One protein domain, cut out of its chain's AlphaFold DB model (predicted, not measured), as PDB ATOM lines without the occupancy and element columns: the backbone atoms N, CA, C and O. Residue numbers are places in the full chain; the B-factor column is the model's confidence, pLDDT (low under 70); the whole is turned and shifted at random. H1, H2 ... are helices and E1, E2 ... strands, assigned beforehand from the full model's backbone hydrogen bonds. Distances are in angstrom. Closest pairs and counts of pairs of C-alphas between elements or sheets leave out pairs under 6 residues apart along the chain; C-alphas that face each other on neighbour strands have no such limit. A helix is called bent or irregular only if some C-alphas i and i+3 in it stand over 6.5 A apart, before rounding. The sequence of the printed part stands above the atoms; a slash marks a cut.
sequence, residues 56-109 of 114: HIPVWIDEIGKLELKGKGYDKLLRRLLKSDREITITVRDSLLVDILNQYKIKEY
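This is residues 56 to 109 of the 114 residues of an uncharacterized protein of Bacteroides sp. HPS0048 (UniProt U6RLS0). Two short strands side by side, E1 and E2, make one side; H1 stands across from them, and H2 starts beyond the strands' last residues and runs back to end near H1. The 54 printed residues, under half in named elements, hold E1, H1, E2, H2 in that order: mixed class, a parallel two-stranded sheet. The whole is compact, radius of gyration of the C-alphas 10.5 A, spanning 31 by 22 by 18 A.

E1, residues 59 to 61, begins at C-alpha (212.332, 160.906, 117.279). H1 is residues 75 to 81, 10.0 A; E2 is residues 88 to 90. H2, residues 94 to 104, 15.8 A, ends at (223.086, 169.404, 108.408); it is irregular, C-alphas 95 and 98 being 7.6 A apart.

E1 and E2 are parallel, 10 degrees between directions; N 61 and O 89 are within hydrogen-bond range, 2.9 A. E1, H1, E2 form a strand-helix-strand unit, parallel neighbour strands with a helix between, its crossover right-handed. H1 and H2 are close but not clearly touching, the closest C-alphas, Arg 79 and Tyr 104, 7.2 A apart; they run the same way at a steep tilt of 68 degrees, only just short of about perpendicular. E1 and H2 are apart. Every O i to N i+4 pair is within hydrogen-bond range in H1, 5 of 7 in H2.

The farthest C-alphas, His 56 and Ser 95, are 31.1 A apart. The printed part has no cut; the link E1 to H1, 13 residues, is long. No printed residue is under 70 in pLDDT.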
ATOM      1  N   HIS A  56     210.329 152.749 112.970       91.94
ATOM      2  CA  HIS A  56     208.963 153.287 112.905       91.94
ATOM      3  C   HIS A  56     208.618 154.232 114.063       91.94
ATOM      4  O   HIS A  56     207.589 154.902 114.021       91.94
ATOM      5  N   ILE A  57     209.447 154.284 115.108       94.44
ATOM      6  CA  ILE A  57     209.226 155.178 116.243       94.44
ATOM      7  C   ILE A  57     209.790 156.562 115.881       94.44
ATOM      8  O   ILE A  57     210.993 156.654 115.602       94.44
ATOM      9  N   PRO A  58     208.976 157.633 115.902       95.94
ATOM     10  CA  PRO A  58     209.445 158.986 115.620       95.94
ATOM     11  C   PRO A  58     210.399 159.477 116.714       95.94
ATOM     12  O   PRO A  58     210.274 159.101 117.882       95.94
ATOM     13  N   VAL A  59     211.338 160.351 116.350       97.38
ATOM     14  CA  VAL A  59     212.332 160.906 117.279       97.38
ATOM     15  C   VAL A  59     212.102 162.395 117.481       97.38
ATOM     16  O   VAL A  59     211.992 163.158 116.524       97.38
ATOM     17  N   TRP A  60     212.041 162.800 118.745       96.69
ATOM     18  CA  TRP A  60     211.847 164.183 119.160       96.69
ATOM     19  C   TRP A  60     213.073 164.625 119.954       96.69
ATOM     20  O   TRP A  60     213.469 163.938 120.896       96.69
ATOM     21  N   ILE A  61     213.686 165.744 119.569       96.12
ATOM     22  CA  ILE A  61     214.859 166.299 120.254       96.12
ATOM     23  C   ILE A  61     214.577 167.747 120.645       96.12
ATOM     24  O   ILE A  61     214.393 168.607 119.784       96.12
ATOM     25  N   ASP A  62     214.586 168.004 121.948       92.19
ATOM     26  CA  ASP A  62     214.488 169.337 122.542       92.19
ATOM     27  C   ASP A  62     215.822 169.646 123.238       92.19
ATOM     28  O   ASP A  62     216.115 169.070 124.278       92.19
ATOM     29  N   GLU A  63     216.786 170.408 122.734       92.44
ATOM     30  CA  GLU A  63     216.942 171.373 121.638       92.44
ATOM     31  C   GLU A  63     218.208 170.960 120.848       92.44
ATOM     32  O   GLU A  63     219.140 170.398 121.429       92.44
ATOM     33  N   ILE A  64     218.302 171.263 119.551       96.38
ATOM     34  CA  ILE A  64     219.561 171.181 118.784       96.38
ATOM     35  C   ILE A  64     220.177 172.581 118.704       96.38
ATOM     36  O   ILE A  64     219.530 173.528 118.246       96.38
ATOM     37  N   GLY A  65     221.444 172.733 119.107       95.00
ATOM     38  CA  GLY A  65     222.030 174.064 119.224       95.00
ATOM     39  C   GLY A  65     223.547 174.138 119.082       95.00
ATOM     40  O   GLY A  65     224.170 173.572 118.182       95.00
ATOM     41  N   LYS A  66     224.162 174.958 119.941       94.75
ATOM     42  CA  LYS A  66     225.572 175.366 119.803       94.75
ATOM     43  C   LYS A  66     226.573 174.228 120.012       94.75
ATOM     44  O   LYS A  66     227.707 174.367 119.552       94.75
ATOM     45  N   LEU A  67     226.225 173.172 120.750       94.81
ATOM     46  CA  LEU A  67     227.106 172.008 120.889       94.81
ATOM     47  C   LEU A  67     227.131 171.216 119.588       94.81
ATOM     48  O   LEU A  67     228.209 170.929 119.075       94.81
ATOM     49  N   GLU A  68     225.961 170.967 119.023       97.25
ATOM     50  CA  GLU A  68     225.764 170.193 117.805       97.25
ATOM     51  C   GLU A  68     226.432 170.881 116.605       97.25
ATOM     52  O   GLU A  68     227.218 170.261 115.887       97.25
ATOM     53  N   LEU A  69     226.294 172.209 116.486       96.81
ATOM     54  CA  LEU A  69     227.039 173.017 115.505       96.81
ATOM     55  C   LEU A  69     228.567 172.873 115.613       96.81
ATOM     56  O   LEU A  69     229.277 173.060 114.626       96.81
ATOM     57  N   LYS A  70     229.089 172.530 116.796       96.25
ATOM     58  CA  LYS A  70     230.521 172.301 117.051       96.25
ATOM     59  C   LYS A  70     230.925 170.826 116.947       96.25
ATOM     60  O   LYS A  70     232.040 170.494 117.350       96.25
ATOM     61  N   GLY A  71     230.048 169.946 116.461       96.56
ATOM     62  CA  GLY A  71     230.304 168.505 116.378       96.56
ATOM     63  C   GLY A  71     230.312 167.804 117.740       96.56
ATOM     64  O   GLY A  71     231.042 166.835 117.934       96.56
ATOM     65  N   LYS A  72     229.578 168.342 118.720       96.44
ATOM     66  CA  LYS A  72     229.490 167.846 120.103       96.44
ATOM     67  C   LYS A  72     228.035 167.525 120.458       96.44
ATOM     68  O   LYS A  72     227.142 167.755 119.648       96.44
ATOM     69  N   GLY A  73     227.804 167.027 121.673       95.88
ATOM     70  CA  GLY A  73     226.459 166.699 122.146       95.88
ATOM     71  C   GLY A  73     225.814 165.643 121.252       95.88
ATOM     72  O   GLY A  73     226.441 164.622 120.975       95.88
ATOM     73  N   TYR A  74     224.614 165.925 120.750       97.06
ATOM     74  CA  TYR A  74     223.859 165.011 119.889       97.06
ATOM     75  C   TYR A  74     224.159 165.155 118.382       97.06
ATOM     76  O   TYR A  74     223.381 164.672 117.560       97.06
ATOM     77  N   ASP A  75     225.281 165.776 117.976       97.44
ATOM     78  CA  ASP A  75     225.642 165.926 116.549       97.44
ATOM     79  C   ASP A  75     225.660 164.577 115.818       97.44
ATOM     80  O   ASP A  75     225.107 164.434 114.725       97.44
ATOM     81  N   LYS A  76     226.278 163.565 116.433       96.56
ATOM     82  CA  LYS A  76     226.424 162.238 115.834       96.56
ATOM     83  C   LYS A  76     225.077 161.525 115.728       96.56
ATOM     84  O   LYS A  76     224.794 160.966 114.664       96.56
ATOM     85  N   LEU A  77     224.241 161.577 116.767       97.25
ATOM     86  CA  LEU A  77     222.857 161.106 116.711       97.25
ATOM     87  C   LEU A  77     222.078 161.780 115.575       97.25
ATOM     88  O   LEU A  77     221.551 161.080 114.712       97.25
ATOM     89  N   LEU A  78     222.065 163.115 115.514       97.75
ATOM     90  CA  LEU A  78     221.302 163.853 114.507       97.75
ATOM     91  C   LEU A  78     221.750 163.501 113.079       97.75
ATOM     92  O   LEU A  78     220.913 163.247 112.217       97.75
ATOM     93  N   ARG A  79     223.060 163.389 112.820       97.12
ATOM     94  CA  ARG A  79     223.576 162.961 111.501       97.12
ATOM     95  C   ARG A  79     223.143 161.558 111.100       97.12
ATOM     96  O   ARG A  79     223.059 161.285 109.905       97.12
ATOM     97  N   ARG A  80     222.965 160.653 112.065       96.25
ATOM     98  CA  ARG A  80     222.489 159.289 111.804       96.25
ATOM     99  C   ARG A  80     220.996 159.289 111.524       96.25
ATOM    100  O   ARG A  80     220.585 158.705 110.529       96.25
ATOM    101  N   LEU A  81     220.223 160.001 112.340       96.19
ATOM    102  CA  LEU A  81     218.781 160.131 112.160       96.19
ATOM    103  C   LEU A  81     218.445 160.766 110.804       96.19
ATOM    104  O   LEU A  81     217.665 160.198 110.053       96.19
ATOM    105  N   LEU A  82     219.110 161.853 110.407       95.31
ATOM    106  CA  LEU A  82     218.880 162.507 109.106       95.31
ATOM    107  C   LEU A  82     219.211 161.639 107.875       95.31
ATOM    108  O   LEU A  82     218.902 162.031 106.754       95.31
ATOM    109  N   LYS A  83     219.886 160.498 108.059       93.94
ATOM    110  CA  LYS A  83     220.161 159.510 107.002       93.94
ATOM    111  C   LYS A  83     219.230 158.297 107.061       93.94
ATOM    112  O   LYS A  83     219.390 157.389 106.254       93.94
ATOM    113  N   SER A  84     218.346 158.251 108.049       92.31
ATOM    114  CA  SER A  84     217.351 157.198 108.228       92.31
ATOM    115  C   SER A  84     216.000 157.642 107.672       92.31
ATOM    116  O   SER A  84     215.779 158.835 107.480       92.31
ATOM    117  N   ASP A  85     215.080 156.697 107.498       90.62
ATOM    118  CA  ASP A  85     213.696 156.975 107.084       90.62
ATOM    119  C   ASP A  85     212.783 157.351 108.271       90.62
ATOM    120  O   ASP A  85     211.555 157.311 108.168       90.62
ATOM    121  N   ARG A  86     213.367 157.683 109.430       94.56
ATOM    122  CA  ARG A  86     212.614 158.016 110.645       94.56
ATOM    123  C   ARG A  86     212.037 159.423 110.549       94.56
ATOM    124  O   ARG A  86     212.700 160.355 110.098       94.56
ATOM    125  N   GLU A  87     210.827 159.597 111.070       95.00
ATOM    126  CA  GLU A  87     210.269 160.926 111.306       95.00
ATOM    127  C   GLU A  87     211.011 161.595 112.472       95.00
ATOM    128  O   GLU A  87     211.138 161.021 113.558       95.00
ATOM    129  N   ILE A  88     211.523 162.805 112.240       96.25
ATOM    130  CA  ILE A  88     212.344 163.542 113.204       96.25
ATOM    131  C   ILE A  88     211.750 164.930 113.403       96.25
ATOM    132  O   ILE A  88     211.576 165.685 112.447       96.25
ATOM    133  N   THR A  89     211.509 165.287 114.659       97.00
ATOM    134  CA  THR A  89     211.160 166.646 115.075       97.00
ATOM    135  C   THR A  89     212.252 167.177 115.996       97.00
ATOM    136  O   THR A  89     212.610 166.533 116.980       97.00
ATOM    137  N   ILE A  90     212.792 168.353 115.683       96.62
ATOM    138  CA  ILE A  90     213.793 169.028 116.517       96.62
ATOM    139  C   ILE A  90     213.311 170.428 116.873       96.62
ATOM    140  O   ILE A  90     212.707 171.104 116.038       96.62
ATOM    141  N   THR A  91     213.614 170.887 118.083       96.75
ATOM    142  CA  THR A  91     213.499 172.306 118.428       96.75
ATOM    143  C   THR A  91     214.852 172.982 118.218       96.75
ATOM    144  O   THR A  91     215.910 172.431 118.525       96.75
ATOM    145  N   VAL A  92     214.836 174.175 117.626       95.38
ATOM    146  CA  VAL A  92     216.027 174.994 117.371       95.38
ATOM    147  C   VAL A  92     215.653 176.435 117.677       95.38
ATOM    148  O   VAL A  92     214.574 176.888 117.306       95.38
ATOM    149  N   ARG A  93     216.542 177.183 118.336       94.69
ATOM    150  CA  ARG A  93     216.357 178.631 118.514       94.69
ATOM    151  C   ARG A  93     216.364 179.328 117.158       94.69
ATOM    152  O   ARG A  93     217.278 179.080 116.375       94.69
ATOM    153  N   ASP A  94     215.477 180.298 116.942       94.50
ATOM    154  CA  ASP A  94     215.408 181.078 115.692       94.50
ATOM    155  C   ASP A  94     216.772 181.618 115.247       94.50
ATOM    156  O   ASP A  94     217.153 181.518 114.082       94.50
ATOM    157  N   SER A  95     217.565 182.108 116.205       96.19
ATOM    158  CA  SER A  95     218.905 182.648 115.963       96.19
ATOM    159  C   SER A  95     219.921 181.629 115.428       96.19
ATOM    160  O   SER A  95     220.986 182.034 114.983       96.19
ATOM    161  N   LEU A  96     219.648 180.327 115.552       96.50
ATOM    162  CA  LEU A  96     220.517 179.230 115.106       96.50
ATOM    163  C   LEU A  96     219.919 178.447 113.931       96.50
ATOM    164  O   LEU A  96     220.603 177.588 113.379       96.50
ATOM    165  N   LEU A  97     218.670 178.724 113.539       96.00
ATOM    166  CA  LEU A  97     217.949 177.940 112.535       96.00
ATOM    167  C   LEU A  97     218.730 177.840 111.220       96.00
ATOM    168  O   LEU A  97     218.978 176.740 110.732       96.00
ATOM    169  N   VAL A  98     219.169 178.979 110.676       96.81
ATOM    170  CA  VAL A  98     219.912 179.024 109.405       96.81
ATOM    171  C   VAL A  98     221.219 178.231 109.493       96.81
ATOM    172  O   VAL A  98     221.538 177.466 108.581       96.81
ATOM    173  N   ASP A  99     221.951 178.354 110.602       98.19
ATOM    174  CA  ASP A  99     223.213 177.641 110.808       98.19
ATOM    175  C   ASP A  99     222.998 176.124 110.878       98.19
ATOM    176  O   ASP A  99     223.749 175.366 110.264       98.19
ATOM    177  N   ILE A 100     221.951 175.673 111.577       97.62
ATOM    178  CA  ILE A 100     221.586 174.254 111.674       97.62
ATOM    179  C   ILE A 100     221.186 173.697 110.307       97.62
ATOM    180  O   ILE A 100     221.731 172.673 109.884       97.62
ATOM    181  N   LEU A 101     220.287 174.374 109.585       97.19
ATOM    182  CA  LEU A 101     219.851 173.935 108.255       97.19
ATOM    183  C   LEU A 101     221.048 173.770 107.307       97.19
ATOM    184  O   LEU A 101     221.155 172.758 106.612       97.19
ATOM    185  N   ASN A 102     221.994 174.713 107.342       97.69
ATOM    186  CA  ASN A 102     223.209 174.664 106.532       97.69
ATOM    187  C   ASN A 102     224.166 173.540 106.963       97.69
ATOM    188  O   ASN A 102     224.616 172.758 106.120       97.69
ATOM    189  N   GLN A 103     224.458 173.423 108.262       97.88
ATOM    190  CA  GLN A 103     225.397 172.437 108.817       97.88
ATOM    191  C   GLN A 103     224.966 170.993 108.530       97.88
ATOM    192  O   GLN A 103     225.797 170.127 108.231       97.88
ATOM    193  N   TYR A 104     223.663 170.730 108.618       97.19
ATOM    194  CA  TYR A 104     223.086 169.404 108.408       97.19
ATOM    195  C   TYR A 104     222.526 169.197 106.998       97.19
ATOM    196  O   TYR A 104     222.101 168.090 106.675       97.19
ATOM    197  N   LYS A 105     222.588 170.221 106.135       96.56
ATOM    198  CA  LYS A 105     222.082 170.203 104.752       96.56
ATOM    199  C   LYS A 105     220.599 169.815 104.668       96.56
ATOM    200  O   LYS A 105     220.192 169.120 103.736       96.56
ATOM    201  N   ILE A 106     219.801 170.274 105.631       95.50
ATOM    202  CA  ILE A 106     218.359 170.023 105.692       95.50
ATOM    203  C   ILE A 106     217.679 170.953 104.685       95.50
ATOM    204  O   ILE A 106     217.674 172.171 104.855       95.50
ATOM    205  N   LYS A 107     217.138 170.375 103.612       92.75
ATOM    206  CA  LYS A 107     216.453 171.118 102.540       92.75
ATOM    207  C   LYS A 107     214.937 171.018 102.627       92.75
ATOM    208  O   LYS A 107     214.244 171.965 102.281       92.75
ATOM    209  N   GLU A 108     214.449 169.876 103.089       92.62
ATOM    210  CA  GLU A 108     213.029 169.582 103.218       92.62
ATOM    211  C   GLU A 108     212.686 169.545 104.701       92.62
ATOM    212  O   GLU A 108     213.169 168.695 105.446       92.62
ATOM    213  N   TYR A 109     211.904 170.525 105.138       94.69
ATOM    214  CA  TYR A 109     211.433 170.627 106.509       94.69
ATOM    215  C   TYR A 109     210.101 171.366 106.543       94.69
ATOM    216  O   TYR A 109     209.767 172.147 105.649       94.69
TER     217      TYR A 109